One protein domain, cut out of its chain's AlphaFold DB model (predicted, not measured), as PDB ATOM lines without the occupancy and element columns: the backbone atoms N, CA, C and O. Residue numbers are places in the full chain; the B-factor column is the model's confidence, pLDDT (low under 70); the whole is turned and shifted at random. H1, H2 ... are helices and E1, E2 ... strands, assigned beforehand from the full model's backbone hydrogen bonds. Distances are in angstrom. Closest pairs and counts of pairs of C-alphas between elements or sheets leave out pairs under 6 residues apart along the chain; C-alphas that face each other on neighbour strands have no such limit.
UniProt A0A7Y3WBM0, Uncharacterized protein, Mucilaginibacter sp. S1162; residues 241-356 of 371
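This is residues 241 to 356 of the 371 residues of an uncharacterized protein of Mucilaginibacter sp. S1162 (UniProt A0A7Y3WBM0). Little regular structure: a small antiparallel sheet, E1, E2, E3 in order, grazed by short helices H3 and H4, while H1 and H2 lie off it, joined by a long loop whose residues 279 to 286 stand free. The 116 printed residues run H1 H2 H3 E1 H4 E2 E3, a mixed class with 45 residues in named elements, under half. The whole is only just compact, close to loose, with radius of gyration of the C-alphas 15.9 A, elongated, 50 by 30 by 26 A.

E1 is residues 316 to 319, E2 342 to 346, E3 350 to 354, 14.1 A long, ending at C-alpha (33.325, 42.562, -20.366). H1, 243 to 255, 18.3 A, begins at C-alpha (28.362, 46.493, -7.764). H2 is 296 to 305, 14.3 A; H3 307 to 310; H4 328 to 331.

E2 is antiparallel to E1, with N 318 and O 344 3.0 A apart, within hydrogen-bond range, and forms a hairpin with E3, with N 343 and O 353 at 2.8 A. The closest C-alphas of H3 and E1 are Asn 308 and Asn 316, 5.8 A; of H4 and E1, Thr 328 and Pro 319, 5.1 A. H1 and H2 are apart. Every O i to N i+4 pair is within range in H1 and H2; H3 and H4 are too short for one.

The printed part has no cut. The C-alphas farthest apart, Thr 261 and Thr 292, span 50.7 A. The H1 to H2 link is long. Of 43 residues under pLDDT 70, 252 to 285 form one run.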
ATOM      1  N   LEU A 241      32.840  50.426 -12.056       59.09
ATOM      2  CA  LEU A 241      32.046  49.223 -12.299       59.09
ATOM      3  C   LEU A 241      30.843  49.183 -11.345       59.09
ATOM      4  O   LEU A 241      30.962  49.481 -10.155       59.09
ATOM      5  N   SER A 242      29.682  48.769 -11.854       67.75
ATOM      6  CA  SER A 242      28.511  48.557 -11.001       67.75
ATOM      7  C   SER A 242      28.778  47.438  -9.986       67.75
ATOM      8  O   SER A 242      29.484  46.468 -10.274       67.75
ATOM      9  N   GLN A 243      28.168  47.518  -8.797       69.81
ATOM     10  CA  GLN A 243      28.362  46.493  -7.764       69.81
ATOM     11  C   GLN A 243      27.935  45.093  -8.239       69.81
ATOM     12  O   GLN A 243      28.551  44.100  -7.863       69.81
ATOM     13  N   SER A 244      26.914  45.002  -9.096       72.50
ATOM     14  CA  SER A 244      26.494  43.732  -9.700       72.50
ATOM     15  C   SER A 244      27.599  43.120 -10.563       72.50
ATOM     16  O   SER A 244      27.796  41.907 -10.539       72.50
ATOM     17  N   LEU A 245      28.339  43.954 -11.295       64.62
ATOM     18  CA  LEU A 245      29.431  43.507 -12.150       64.62
ATOM     19  C   LEU A 245      30.651  43.082 -11.327       64.62
ATOM     20  O   LEU A 245      31.203  42.012 -11.567       64.62
ATOM     21  N   LEU A 246      30.998  43.852 -10.292       68.44
ATOM     22  CA  LEU A 246      32.032  43.481  -9.320       68.44
ATOM     23  C   LEU A 246      31.718  42.148  -8.630       68.44
ATOM     24  O   LEU A 246      32.576  41.276  -8.539       68.44
ATOM     25  N   ASN A 247      30.472  41.953  -8.191       73.12
ATOM     26  CA  ASN A 247      30.044  40.693  -7.583       73.12
ATOM     27  C   ASN A 247      30.191  39.519  -8.560       73.12
ATOM     28  O   ASN A 247      30.589  38.430  -8.154       73.12
ATOM     29  N   ARG A 248      29.904  39.734  -9.850       72.56
ATOM     30  CA  ARG A 248      30.066  38.709 -10.884       72.56
ATOM     31  C   ARG A 248      31.533  38.346 -11.098       72.56
ATOM     32  O   ARG A 248      31.847  37.164 -11.081       72.56
ATOM     33  N   ILE A 249      32.417  39.338 -11.212       69.56
ATOM     34  CA  ILE A 249      33.874  39.143 -11.305       69.56
ATOM     35  C   ILE A 249      34.384  38.326 -10.109       69.56
ATOM     36  O   ILE A 249      35.063  37.317 -10.288       69.56
ATOM     37  N   ASN A 250      33.984  38.700  -8.892       71.25
ATOM     38  CA  ASN A 250      34.383  37.990  -7.677       71.25
ATOM     39  C   ASN A 250      33.852  36.545  -7.641       71.25
ATOM     40  O   ASN A 250      34.550  35.639  -7.193       71.25
ATOM     41  N   ASN A 251      32.638  36.305  -8.143       74.25
ATOM     42  CA  ASN A 251      32.086  34.953  -8.248       74.25
ATOM     43  C   ASN A 251      32.876  34.090  -9.241       74.25
ATOM     44  O   ASN A 251      33.120  32.922  -8.955       74.25
ATOM     45  N   LEU A 252      33.321  34.647 -10.373       68.75
ATOM     46  CA  LEU A 252      34.163  33.926 -11.337       68.75
ATOM     47  C   LEU A 252      35.493  33.497 -10.710       68.75
ATOM     48  O   LEU A 252      35.894  32.342 -10.848       68.75
ATOM     49  N   GLN A 253      36.128  34.397  -9.952       66.88
ATOM     50  CA  GLN A 253      37.353  34.098  -9.201       66.88
ATOM     51  C   GLN A 253      37.144  33.010  -8.134       66.88
ATOM     52  O   GLN A 253      38.063  32.253  -7.827       66.88
ATOM     53  N   ALA A 254      35.941  32.915  -7.562       67.88
ATOM     54  CA  ALA A 254      35.609  31.910  -6.555       67.88
ATOM     55  C   ALA A 254      35.296  30.524  -7.150       67.88
ATOM     56  O   ALA A 254      35.485  29.517  -6.469       67.88
ATOM     57  N   ILE A 255      34.802  30.461  -8.392       65.56
ATOM     58  CA  ILE A 255      34.337  29.213  -9.024       65.56
ATOM     59  C   ILE A 255      35.494  28.365  -9.568       65.56
ATOM     60  O   ILE A 255      35.357  27.145  -9.646       65.56
ATOM     61  N   SER A 256      36.643  28.960  -9.897       58.94
ATOM     62  CA  SER A 256      37.792  28.201 -10.397       58.94
ATOM     63  C   SER A 256      39.022  28.378  -9.503       58.94
ATOM     64  O   SER A 256      39.603  29.454  -9.378       58.94
ATOM     65  N   SER A 257      39.449  27.272  -8.890       57.22
ATOM     66  CA  SER A 257      40.755  27.151  -8.229       57.22
ATOM     67  C   SER A 257      41.926  27.313  -9.207       57.22
ATOM     68  O   SER A 257      43.055  27.566  -8.792       57.22
ATOM     69  N   GLU A 258      41.663  27.182 -10.509       53.69
ATOM     70  CA  GLU A 258      42.638  27.421 -11.572       53.69
ATOM     71  C   GLU A 258      42.929  28.926 -11.702       53.69
ATOM     72  O   GLU A 258      44.093  29.301 -11.747       53.69
ATOM     73  N   PHE A 259      41.942  29.824 -11.574       53.66
ATOM     74  CA  PHE A 259      42.185  31.281 -11.572       53.66
ATOM     75  C   PHE A 259      42.973  31.784 -10.352       53.66
ATOM     76  O   PHE A 259      43.498  32.891 -10.383       53.66
ATOM     77  N   GLN A 260      43.071  30.998  -9.274       50.44
ATOM     78  CA  GLN A 260      43.885  31.350  -8.100       50.44
ATOM     79  C   GLN A 260      45.362  30.957  -8.243       50.44
ATOM     80  O   GLN A 260      46.202  31.443  -7.488       50.44
ATOM     81  N   THR A 261      45.678  30.047  -9.169       46.78
ATOM     82  CA  THR A 261      47.038  29.514  -9.389       46.78
ATOM     83  C   THR A 261      47.643  29.964 -10.711       46.78
ATOM     84  O   THR A 261      48.859  29.904 -10.891       46.78
ATOM     85  N   ILE A 262      46.798  30.438 -11.618       46.09
ATOM     86  CA  ILE A 262      47.181  31.026 -12.882       46.09
ATOM     87  C   ILE A 262      47.546  32.499 -12.635       46.09
ATOM     88  O   ILE A 262      46.846  33.226 -11.937       46.09
ATOM     89  N   ASP A 263      48.702  32.873 -13.172       48.91
ATOM     90  CA  ASP A 263      49.342  34.190 -13.181       48.91
ATOM     91  C   ASP A 263      48.355  35.376 -13.041       48.91
ATOM     92  O   ASP A 263      47.330  35.389 -13.723       48.91
ATOM     93  N   PRO A 264      48.620  36.410 -12.218       49.66
ATOM     94  CA  PRO A 264      47.766  37.595 -12.125       49.66
ATOM     95  C   PRO A 264      47.399  38.260 -13.462       49.66
ATOM     96  O   PRO A 264      46.560  39.145 -13.438       49.66
ATOM     97  N   PHE A 265      47.974  37.900 -14.615       47.25
ATOM     98  CA  PHE A 265      47.618  38.430 -15.943       47.25
ATOM     99  C   PHE A 265      46.210  38.094 -16.467       47.25
ATOM    100  O   PHE A 265      45.764  38.780 -17.378       47.25
ATOM    101  N   TYR A 266      45.490  37.100 -15.932       51.81
ATOM    102  CA  TYR A 266      44.264  36.600 -16.591       51.81
ATOM    103  C   TYR A 266      42.976  37.356 -16.233       51.81
ATOM    104  O   TYR A 266      42.027  37.350 -17.012       51.81
ATOM    105  N   LEU A 267      42.916  38.009 -15.067       53.25
ATOM    106  CA  LEU A 267      41.793  38.874 -14.700       53.25
ATOM    107  C   LEU A 267      42.259  39.947 -13.715       53.25
ATOM    108  O   LEU A 267      42.341  39.712 -12.507       53.25
ATOM    109  N   GLN A 268      42.580  41.132 -14.234       52.31
ATOM    110  CA  GLN A 268      43.099  42.248 -13.444       52.31
ATOM    111  C   GLN A 268      42.044  43.341 -13.272       52.31
ATOM    112  O   GLN A 268      41.336  43.709 -14.205       52.31
ATOM    113  N   SER A 269      41.976  43.911 -12.067       50.75
ATOM    114  CA  SER A 269      41.419  45.256 -11.913       50.75
ATOM    115  C   SER A 269      42.366  46.248 -12.584       50.75
ATOM    116  O   SER A 269      43.573  46.161 -12.358       50.75
ATOM    117  N   LEU A 270      41.830  47.222 -13.329       48.22
ATOM    118  CA  LEU A 270      42.598  48.316 -13.943       48.22
ATOM    119  C   LEU A 270      43.551  48.999 -12.954       48.22
ATOM    120  O   LEU A 270      44.666  49.365 -13.313       48.22
ATOM    121  N   GLU A 271      43.126  49.149 -11.699       41.94
ATOM    122  CA  GLU A 271      43.896  49.845 -10.662       41.94
ATOM    123  C   GLU A 271      45.146  49.075 -10.211       41.94
ATOM    124  O   GLU A 271      46.093  49.685  -9.719       41.94
ATOM    125  N   ASN A 272      45.160  47.750 -10.392       45.69
ATOM    126  CA  ASN A 272      46.256  46.861  -9.993       45.69
ATOM    127  C   ASN A 272      46.798  46.045 -11.172       45.69
ATOM    128  O   ASN A 272      47.464  45.027 -10.961       45.69
ATOM    129  N   ALA A 273      46.498  46.469 -12.401       45.75
ATOM    130  CA  ALA A 273      46.956  45.770 -13.579       45.75
ATOM    131  C   ALA A 273      48.485  45.882 -13.684       45.75
ATOM    132  O   ALA A 273      49.050  46.974 -13.610       45.75
ATOM    133  N   SER A 274      49.175  44.751 -13.804       42.59
ATOM    134  CA  SER A 274      50.634  44.694 -13.905       42.59
ATOM    135  C   SER A 274      51.033  44.086 -15.246       42.59
ATOM    136  O   SER A 274      50.361  43.185 -15.737       42.59
ATOM    137  N   GLY A 275      52.119  44.590 -15.845       46.16
ATOM    138  CA  GLY A 275      52.649  44.122 -17.133       46.16
ATOM    139  C   GLY A 275      52.506  45.121 -18.285       46.16
ATOM    140  O   GLY A 275      52.011  46.230 -18.124       46.16
ATOM    141  N   LYS A 276      52.975  44.719 -19.473       43.00
ATOM    142  CA  LYS A 276      52.907  45.501 -20.726       43.00
ATOM    143  C   LYS A 276      51.553  45.372 -21.459       43.00
ATOM    144  O   LYS A 276      51.480  45.733 -22.625       43.00
ATOM    145  N   ILE A 277      50.531  44.796 -20.819       47.44
ATOM    146  CA  ILE A 277      49.381  44.167 -21.502       47.44
ATOM    147  C   ILE A 277      48.083  44.985 -21.369       47.44
ATOM    148  O   ILE A 277      47.076  44.625 -21.960       47.44
ATOM    149  N   LEU A 278      48.077  46.129 -20.672       46.72
ATOM    150  CA  LEU A 278      46.900  47.001 -20.713       46.72
ATOM    151  C   LEU A 278      46.905  47.821 -22.007       46.72
ATOM    152  O   LEU A 278      47.480  48.911 -22.062       46.72
ATOM    153  N   ASN A 279      46.274  47.279 -23.047       50.25
ATOM    154  CA  ASN A 279      46.080  47.982 -24.302       50.25
ATOM    155  C   ASN A 279      44.727  48.705 -24.313       50.25
ATOM    156  O   ASN A 279      43.735  48.190 -24.820       50.25
ATOM    157  N   SER A 280      44.672  49.910 -23.744       51.75
ATOM    158  CA  SER A 280      43.505  50.795 -23.874       51.75
ATOM    159  C   SER A 280      43.537  51.552 -25.205       51.75
ATOM    160  O   SER A 280      43.504  52.785 -25.233       51.75
ATOM    161  N   ASP A 281      43.643  50.814 -26.308       49.00
ATOM    162  CA  ASP A 281      43.588  51.402 -27.638       49.00
ATOM    163  C   ASP A 281      42.160  51.855 -27.944       49.00
ATOM    164  O   ASP A 281      41.182  51.121 -27.786       49.00
ATOM    165  N   PHE A 282      42.043  53.096 -28.402       52.16
ATOM    166  CA  PHE A 282      40.783  53.678 -28.828       52.16
ATOM    167  C   PHE A 282      40.843  53.971 -30.324       52.16
ATOM    168  O   PHE A 282      41.692  54.736 -30.784       52.16
ATOM    169  N   PHE A 283      39.900  53.404 -31.073       57.94
ATOM    170  CA  PHE A 283      39.805  53.579 -32.518       57.94
ATOM    171  C   PHE A 283      38.533  54.365 -32.863       57.94
ATOM    172  O   PHE A 283      37.450  53.777 -32.928       57.94
ATOM    173  N   PRO A 284      38.614  55.693 -33.081       55.75
ATOM    174  CA  PRO A 284      37.450  56.462 -33.494       55.75
ATOM    175  C   PRO A 284      37.021  56.049 -34.902       55.75
ATOM    176  O   PRO A 284      37.804  56.113 -35.849       55.75
ATOM    177  N   ILE A 285      35.748  55.689 -35.058       58.53
ATOM    178  CA  ILE A 285      35.149  55.418 -36.366       58.53
ATOM    179  C   ILE A 285      34.249  56.595 -36.740       58.53
ATOM    180  O   ILE A 285      33.281  56.904 -36.044       58.53
ATOM    181  N   LYS A 286      34.551  57.254 -37.865       70.06
ATOM    182  CA  LYS A 286      33.694  58.300 -38.435       70.06
ATOM    183  C   LYS A 286      32.670  57.674 -39.379       70.06
ATOM    184  O   LYS A 286      33.023  57.189 -40.450       70.06
ATOM    185  N   ILE A 287      31.396  57.743 -39.007       66.81
ATOM    186  CA  ILE A 287      30.279  57.294 -39.846       66.81
ATOM    187  C   ILE A 287      29.765  58.503 -40.633       66.81
ATOM    188  O   ILE A 287      29.155  59.407 -40.068       66.81
ATOM    189  N   THR A 288      30.044  58.556 -41.936       77.06
ATOM    190  CA  THR A 288      29.678  59.701 -42.798       77.06
ATOM    191  C   THR A 288      28.214  59.690 -43.231       77.06
ATOM    192  O   THR A 288      27.671  60.727 -43.600       77.06
ATOM    193  N   SER A 289      27.572  58.525 -43.190       82.12
ATOM    194  CA  SER A 289      26.159  58.343 -43.512       82.12
ATOM    195  C   SER A 289      25.621  57.107 -42.803       82.12
ATOM    196  O   SER A 289      26.259  56.054 -42.840       82.12
ATOM    197  N   MET A 290      24.441  57.217 -42.197       85.12
ATOM    198  CA  MET A 290      23.772  56.071 -41.582       85.12
ATOM    199  C   MET A 290      23.281  55.088 -42.656       85.12
ATOM    200  O   MET A 290      22.727  55.533 -43.666       85.12
ATOM    201  N   PRO A 291      23.422  53.766 -42.447       87.38
ATOM    202  CA  PRO A 291      22.778  52.776 -43.302       87.38
ATOM    203  C   PRO A 291      21.262  52.986 -43.352       87.38
ATOM    204  O   PRO A 291      20.632  53.356 -42.358       87.38
ATOM    205  N   THR A 292      20.659  52.740 -44.517       92.94
ATOM    206  CA  THR A 292      19.213  52.895 -44.704       92.94
ATOM    207  C   THR A 292      18.440  52.046 -43.696       92.94
ATOM    208  O   THR A 292      18.662  50.845 -43.584       92.94
ATOM    209  N   GLY A 293      17.514  52.676 -42.968       90.31
ATOM    210  CA  GLY A 293      16.675  52.002 -41.972       90.31
ATOM    211  C   GLY A 293      17.329  51.801 -40.602       90.31
ATOM    212  O   GLY A 293      16.682  51.241 -39.721       90.31
ATOM    213  N   MET A 294      18.561  52.275 -40.391       89.31
ATOM    214  CA  MET A 294      19.231  52.221 -39.091       89.31
ATOM    215  C   MET A 294      19.319  53.604 -38.440       89.31
ATOM    216  O   MET A 294      19.589  54.610 -39.094       89.31
ATOM    217  N   ASN A 295      19.139  53.641 -37.122       83.31
ATOM    218  CA  ASN A 295      19.544  54.757 -36.273       83.31
ATOM    219  C   ASN A 295      20.835  54.396 -35.514       83.31
ATOM    220  O   ASN A 295      21.333  53.275 -35.624       83.31
ATOM    221  N   MET A 296      21.399  55.349 -34.766       76.94
ATOM    222  CA  MET A 296      22.657  55.132 -34.041       76.94
ATOM    223  C   MET A 296      22.574  53.937 -33.081       76.94
ATOM    224  O   MET A 296      23.480  53.116 -33.058       76.94
ATOM    225  N   ALA A 297      21.467  53.785 -32.351       76.25
ATOM    226  CA  ALA A 297      21.292  52.677 -31.415       76.25
ATOM    227  C   ALA A 297      21.258  51.319 -32.133       76.25
ATOM    228  O   ALA A 297      21.964  50.396 -31.743       76.25
ATOM    229  N   THR A 298      20.488  51.202 -33.219       82.19
ATOM    230  CA  THR A 298      20.410  49.950 -33.987       82.19
ATOM    231  C   THR A 298      21.718  49.629 -34.700       82.19
ATOM    232  O   THR A 298      22.051  48.462 -34.866       82.19
ATOM    233  N   LEU A 299      22.462  50.656 -35.124       83.62
ATOM    234  CA  LEU A 299      23.773  50.480 -35.737       83.62
ATOM    235  C   LEU A 299      24.801  49.996 -34.709       83.62
ATOM    236  O   LEU A 299      25.518  49.039 -34.984       83.62
ATOM    237  N   THR A 300      24.840  50.602 -33.522       77.94
ATOM    238  CA  THR A 300      25.700  50.160 -32.415       77.94
ATOM    239  C   THR A 300      25.416  48.712 -32.032       77.94
ATOM    240  O   THR A 300      26.346  47.915 -31.920       77.94
ATOM    241  N   GLU A 301      24.140  48.344 -31.904       83.31
ATOM    242  CA  GLU A 301      23.776  46.959 -31.612       83.31
ATOM    243  C   GLU A 301      24.205  46.011 -32.738       83.31
ATOM    244  O   GLU A 301      24.732  44.929 -32.478       83.31
ATOM    245  N   TYR A 302      24.028  46.426 -33.997       87.12
ATOM    246  CA  TYR A 302      24.481  45.644 -35.139       87.12
ATOM    247  C   TYR A 302      25.989  45.395 -35.069       87.12
ATOM    248  O   TYR A 302      26.407  44.248 -35.200       87.12
ATOM    249  N   PHE A 303      26.802  46.422 -34.807       84.69
ATOM    250  CA  PHE A 303      28.246  46.255 -34.632       84.69
ATOM    251  C   PHE A 303      28.573  45.253 -33.526       84.69
ATOM    252  O   PHE A 303      29.326  44.316 -33.774       84.69
ATOM    253  N   ARG A 304      27.967  45.401 -32.343       84.06
ATOM    254  CA  ARG A 304      28.203  44.533 -31.179       84.06
ATOM    255  C   ARG A 304      27.902  43.061 -31.477       84.06
ATOM    256  O   ARG A 304      28.711  42.190 -31.180       84.06
ATOM    257  N   GLN A 305      26.766  42.777 -32.109       85.31
ATOM    258  CA  GLN A 305      26.360  41.404 -32.429       85.31
ATOM    259  C   GLN A 305      27.073  40.823 -33.658       85.31
ATOM    260  O   GLN A 305      27.074  39.610 -33.851       85.31
ATOM    261  N   ASN A 306      27.672  41.673 -34.498       88.56
ATOM    262  CA  ASN A 306      28.280  41.280 -35.768       88.56
ATOM    263  C   ASN A 306      29.768  41.656 -35.845       88.56
ATOM    264  O   ASN A 306      30.280  41.856 -36.945       88.56
ATOM    265  N   MET A 307      30.473  41.740 -34.709       86.00
ATOM    266  CA  MET A 307      31.886  42.156 -34.653       86.00
ATOM    267  C   MET A 307      32.774  41.362 -35.620       86.00
ATOM    268  O   MET A 307      33.615  41.946 -36.299       86.00
ATOM    269  N   ASN A 308      32.516  40.061 -35.778       89.19
ATOM    270  CA  ASN A 308      33.253  39.179 -36.694       89.19
ATOM    271  C   ASN A 308      33.195  39.608 -38.166       89.19
ATOM    272  O   ASN A 308      34.107  39.299 -38.929       89.19
ATOM    273  N   ASN A 309      32.178  40.371 -38.575       91.50
ATOM    274  CA  ASN A 309      32.097  40.904 -39.936       91.50
ATOM    275  C   ASN A 309      33.138  42.008 -40.197       91.50
ATOM    276  O   ASN A 309      33.344  42.386 -41.348       91.50
ATOM    277  N   PHE A 310      33.794  42.522 -39.151       84.31
ATOM    278  CA  PHE A 310      34.709  43.664 -39.217       84.31
ATOM    279  C   PHE A 310      36.176  43.304 -38.948       84.31
ATOM    280  O   PHE A 310      37.042  44.164 -39.074       84.31
ATOM    281  N   THR A 311      36.491  42.049 -38.614       83.62
ATOM    282  CA  THR A 311      37.852  41.649 -38.205       83.62
ATOM    283  C   THR A 311      38.727  41.160 -39.354       83.62
ATOM    284  O   THR A 311      39.914  40.912 -39.163       83.62
ATOM    285  N   SER A 312      38.160  40.967 -40.550       86.31
ATOM    286  CA  SER A 312      38.841  40.307 -41.680       86.31
ATOM    287  C   SER A 312      39.460  38.942 -41.316       86.31
ATOM    288  O   SER A 312      40.434  38.520 -41.933       86.31
ATOM    289  N   GLY A 313      38.917  38.264 -40.296       85.56
ATOM    290  CA  GLY A 313      39.428  36.988 -39.786       85.56
ATOM    291  C   GLY A 313      40.668  37.091 -38.891       85.56
ATOM    292  O   GLY A 313      41.216  36.059 -38.525       85.56
ATOM    293  N   GLN A 314      41.121  38.299 -38.531       83.44
ATOM    294  CA  GLN A 314      42.259  38.492 -37.617       83.44
ATOM    295  C   GLN A 314      41.896  38.286 -36.141       83.44
ATOM    296  O   GLN A 314      42.781  38.099 -35.311       83.44
ATOM    297  N   ALA A 315      40.604  38.350 -35.828       85.56
ATOM    298  CA  ALA A 315      40.050  38.077 -34.512       85.56
ATOM    299  C   ALA A 315      38.657  37.459 -34.663       85.56
ATOM    300  O   ALA A 315      37.943  37.741 -35.633       85.56
ATOM    301  N   ASN A 316      38.265  36.649 -33.690       89.88
ATOM    302  CA  ASN A 316      36.966  36.015 -33.607       89.88
ATOM    303  C   ASN A 316      36.363  36.252 -32.219       89.88
ATOM    304  O   ASN A 316      36.960  35.957 -31.192       89.88
ATOM    305  N   PHE A 317      35.160  36.800 -32.195       90.19
ATOM    306  CA  PHE A 317      34.419  37.161 -30.999       90.19
ATOM    307  C   PHE A 317      33.306  36.143 -30.782       90.19
ATOM    308  O   PHE A 317      32.552  35.820 -31.706       90.19
ATOM    309  N   SER A 318      33.178  35.650 -29.555       90.81
ATOM    310  CA  SER A 318      32.135  34.693 -29.193       90.81
ATOM    311  C   SER A 318      31.681  34.878 -27.743       90.81
ATOM    312  O   SER A 318      32.440  35.393 -26.916       90.81
ATOM    313  N   PRO A 319      30.437  34.498 -27.400       91.12
ATOM    314  CA  PRO A 319      30.025  34.465 -26.004       91.12
ATOM    315  C   PRO A 319      30.940  33.530 -25.212       91.12
ATOM    316  O   PRO A 319      31.270  32.439 -25.674       91.12
ATOM    317  N   TYR A 320      31.313  33.933 -23.999       86.88
ATOM    318  CA  TYR A 320      32.135  33.094 -23.135       86.88
ATOM    319  C   TYR A 320      31.354  31.856 -22.664       86.88
ATOM    320  O   TYR A 320      30.328  31.970 -21.982       86.88
ATOM    321  N   VAL A 321      31.838  30.665 -23.027       89.75
ATOM    322  CA  VAL A 321      31.250  29.371 -22.643       89.75
ATOM    323  C   VAL A 321      32.352  28.430 -22.155       89.75
ATOM    324  O   VAL A 321      32.784  27.525 -22.866       89.75
ATOM    325  N   ALA A 322      32.832  28.656 -20.933       82.31
ATOM    326  CA  ALA A 322      33.888  27.854 -20.321       82.31
ATOM    327  C   ALA A 322      33.766  27.829 -18.789       82.31
ATOM    328  O   ALA A 322      33.126  28.690 -18.187       82.31
ATOM    329  N   PHE A 323      34.372  26.823 -18.150       79.62
ATOM    330  CA  PHE A 323      34.475  26.692 -16.684       79.62
ATOM    331  C   PHE A 323      33.143  26.849 -15.920       79.62
ATOM    332  O   PHE A 323      33.082  27.456 -14.855       79.62
ATOM    333  N   GLY A 324      32.053  26.306 -16.474       80.00
ATOM    334  CA  GLY A 324      30.719  26.372 -15.861       80.00
ATOM    335  C   GLY A 324      29.998  27.714 -16.028       80.00
ATOM    336  O   GLY A 324      28.888  27.874 -15.525       80.00
ATOM    337  N   VAL A 325      30.592  28.658 -16.760       80.12
ATOM    338  CA  VAL A 325      29.998  29.946 -17.126       80.12
ATOM    339  C   VAL A 325      29.479  29.852 -18.555       80.12
ATOM    340  O   VAL A 325      30.161  29.336 -19.438       80.12
ATOM    341  N   ASN A 326      28.263  30.340 -18.786       89.88
ATOM    342  CA  ASN A 326      27.672  30.407 -20.117       89.88
ATOM    343  C   ASN A 326      26.998  31.766 -20.317       89.88
ATOM    344  O   ASN A 326      25.896  32.004 -19.824       89.88
ATOM    345  N   GLU A 327      27.661  32.638 -21.071       89.00
ATOM    346  CA  GLU A 327      27.194  33.991 -21.373       89.00
ATOM    347  C   GLU A 327      26.366  34.080 -22.654       89.00
ATOM    348  O   GLU A 327      25.963  35.172 -23.040       89.00
ATOM    349  N   THR A 328      26.065  32.957 -23.314       91.88
ATOM    350  CA  THR A 328      25.374  32.949 -24.616       91.88
ATOM    351  C   THR A 328      24.083  33.756 -24.573       91.88
ATOM    352  O   THR A 328      23.858  34.616 -25.422       91.88
ATOM    353  N   GLN A 329      23.234  33.514 -23.570       91.12
ATOM    354  CA  GLN A 329      21.962  34.222 -23.479       91.12
ATOM    355  C   GLN A 329      22.171  35.719 -23.254       91.12
ATOM    356  O   GLN A 329      21.468  36.503 -23.875       91.12
ATOM    357  N   LEU A 330      23.102  36.111 -22.381       88.75
ATOM    358  CA  LEU A 330      23.328  37.513 -22.030       88.75
ATOM    359  C   LEU A 330      23.987  38.290 -23.172       88.75
ATOM    360  O   LEU A 330      23.562  39.396 -23.484       88.75
ATOM    361  N   PHE A 331      24.954  37.676 -23.850       87.00
ATOM    362  CA  PHE A 331      25.616  38.240 -25.020       87.00
ATOM    363  C   PHE A 331      24.626  38.581 -26.140       87.00
ATOM    364  O   PHE A 331      24.760  39.623 -26.774       87.00
ATOM    365  N   TYR A 332      23.599  37.758 -26.369       86.88
ATOM    366  CA  TYR A 332      22.575  38.029 -27.387       86.88
ATOM    367  C   TYR A 332      21.394  38.882 -26.886       86.88
ATOM    368  O   TYR A 332      20.443  39.099 -27.640       86.88
ATOM    369  N   GLN A 333      21.417  39.378 -25.642       88.31
ATOM    370  CA  GLN A 333      20.423  40.357 -25.189       88.31
ATOM    371  C   GLN A 333      20.649  41.717 -25.853       88.31
ATOM    372  O   GLN A 333      21.741  42.030 -26.313       88.31
ATOM    373  N   TYR A 334      19.581  42.513 -25.925       83.25
ATOM    374  CA  TYR A 334      19.605  43.823 -26.563       83.25
ATOM    375  C   TYR A 334      19.883  44.928 -25.541       83.25
ATOM    376  O   TYR A 334      19.167  45.062 -24.541       83.25
ATOM    377  N   GLY A 335      20.854  45.780 -25.850       79.56
ATOM    378  CA  GLY A 335      21.117  47.020 -25.137       79.56
ATOM    379  C   GLY A 335      21.492  46.862 -23.665       79.56
ATOM    380  O   GLY A 335      22.329  46.051 -23.317       79.56
ATOM    381  N   ALA A 336      20.875  47.623 -22.755       79.88
ATOM    382  CA  ALA A 336      21.265  47.603 -21.334       79.88
ATOM    383  C   ALA A 336      21.167  46.211 -20.675       79.88
ATOM    384  O   ALA A 336      21.748  45.982 -19.618       79.88
ATOM    385  N   ALA A 337      20.428  45.289 -21.292       84.94
ATOM    386  CA  ALA A 337      20.310  43.918 -20.840       84.94
ATOM    387  C   ALA A 337      21.564  43.069 -21.155       84.94
ATOM    388  O   ALA A 337      21.792  42.099 -20.448       84.94
ATOM    389  N   SER A 338      22.406  43.433 -22.135       85.12
ATOM    390  CA  SER A 338      23.692  42.756 -22.396       85.12
ATOM    391  C   SER A 338      24.836  43.216 -21.486       85.12
ATOM    392  O   SER A 338      25.878  42.561 -21.435       85.12
ATOM    393  N   VAL A 339      24.649  44.289 -20.707       83.25
ATOM    394  CA  VAL A 339      25.673  44.794 -19.782       83.25
ATOM    395  C   VAL A 339      26.095  43.706 -18.791       83.25
ATOM    396  O   VAL A 339      25.287  43.074 -18.107       83.25
ATOM    397  N   GLY A 340      27.403  43.503 -18.698       75.81
ATOM    398  CA  GLY A 340      28.059  42.474 -17.907       75.81
ATOM    399  C   GLY A 340      28.233  41.137 -18.625       75.81
ATOM    400  O   GLY A 340      28.671  40.188 -17.972       75.81
ATOM    401  N   ALA A 341      27.893  41.039 -19.915       84.94
ATOM    402  CA  ALA A 341      28.258  39.900 -20.748       84.94
ATOM    403  C   ALA A 341      29.781  39.788 -20.865       84.94
ATOM    404  O   ALA A 341      30.476  40.787 -21.064       84.94
ATOM    405  N   ILE A 342      30.280  38.558 -20.758       83.62
ATOM    406  CA  ILE A 342      31.687  38.234 -20.992       83.62
ATOM    407  C   ILE A 342      31.811  37.734 -22.424       83.62
ATOM    408  O   ILE A 342      31.099  36.816 -22.848       83.62
ATOM    409  N   VAL A 343      32.724  38.347 -23.162       84.88
ATOM    410  CA  VAL A 343      32.994  38.041 -24.560       84.88
ATOM    411  C   VAL A 343      34.404  37.495 -24.649       84.88
ATOM    412  O   VAL A 343      35.361  38.145 -24.235       84.88
ATOM    413  N   HIS A 344      34.518  36.291 -25.185       85.00
ATOM    414  CA  HIS A 344      35.800  35.708 -25.523       85.00
ATOM    415  C   HIS A 344      36.266  36.257 -26.873       85.00
ATOM    416  O   HIS A 344      35.473  36.358 -27.816       85.00
ATOM    417  N   ILE A 345      37.544  36.612 -26.941       83.88
ATOM    418  CA  ILE A 345      38.219  37.086 -28.144       83.88
ATOM    419  C   ILE A 345      39.321  36.084 -28.464       83.88
ATOM    420  O   ILE A 345      40.277  35.955 -27.713       83.88
ATOM    421  N   ASP A 346      39.180  35.399 -29.582       83.00
ATOM    422  CA  ASP A 346      40.184  34.508 -30.149       83.00
ATOM    423  C   ASP A 346      40.962  35.298 -31.211       83.00
ATOM    424  O   ASP A 346      40.412  35.693 -32.243       83.00
ATOM    425  N   MET A 347      42.217  35.632 -30.918       80.38
ATOM    426  CA  MET A 347      43.146  36.299 -31.835       80.38
ATOM    427  C   MET A 347      44.494  35.559 -31.806       80.38
ATOM    428  O   MET A 347      44.550  34.394 -31.435       80.38
ATOM    429  N   ALA A 348      45.605  36.181 -32.228       71.75
ATOM    430  CA  ALA A 348      46.923  35.528 -32.130       71.75
ATOM    431  C   ALA A 348      47.254  35.041 -30.697       71.75
ATOM    432  O   ALA A 348      48.032  34.100 -30.554       71.75
ATOM    433  N   ASP A 349      46.622  35.658 -29.691       66.06
ATOM    434  CA  ASP A 349      46.528  35.232 -28.295       66.06
ATOM    435  C   ASP A 349      45.043  35.225 -27.857       66.06
ATOM    436  O   ASP A 349      44.209  35.876 -28.490       66.06
ATOM    437  N   ASP A 350      44.699  34.536 -26.763       71.06
ATOM    438  CA  ASP A 350      43.340  34.562 -26.198       71.06
ATOM    439  C   ASP A 350      43.096  35.831 -25.364       71.06
ATOM    440  O   ASP A 350      43.912  36.222 -24.527       71.06
ATOM    441  N   GLY A 351      41.928  36.443 -25.546       73.25
ATOM    442  CA  GLY A 351      41.455  37.612 -24.811       73.25
ATOM    443  C   GLY A 351      40.055  37.413 -24.234       73.25
ATOM    444  O   GLY A 351      39.282  36.545 -24.652       73.25
ATOM    445  N   THR A 352      39.704  38.213 -23.231       73.25
ATOM    446  CA  THR A 352      38.358  38.221 -22.648       73.25
ATOM    447  C   THR A 352      37.983  39.632 -22.249       73.25
ATOM    448  O   THR A 352      38.691  40.250 -21.470       73.25
ATOM    449  N   VAL A 353      36.837  40.109 -22.730       75.31
ATOM    450  CA  VAL A 353      36.330  41.452 -22.425       75.31
ATOM    451  C   VAL A 353      34.962  41.380 -21.770       75.31
ATOM    452  O   VAL A 353      34.234  40.395 -21.901       75.31
ATOM    453  N   ILE A 354      34.603  42.446 -21.061       74.31
ATOM    454  CA  ILE A 354      33.325  42.562 -20.366       74.31
ATOM    455  C   ILE A 354      32.586  43.785 -20.894       74.31
ATOM    456  O   ILE A 354      33.122  44.891 -20.917       74.31
ATOM    457  N   GLU A 355      31.322  43.607 -21.268       78.69
ATOM    458  CA  GLU A 355      30.464  44.726 -21.642       78.69
ATOM    459  C   GLU A 355      30.146  45.576 -20.405       78.69
ATOM    460  O   GLU A 355      29.350  45.191 -19.551       78.69
ATOM    461  N   SER A 356      30.805  46.721 -20.260       66.25
ATOM    462  CA  SER A 356      30.727  47.526 -19.037       66.25
ATOM    463  C   SER A 356      29.553  48.505 -18.990       66.25
ATOM    464  O   SER A 356      29.073  48.814 -17.900       66.25
TER     465      SER A 356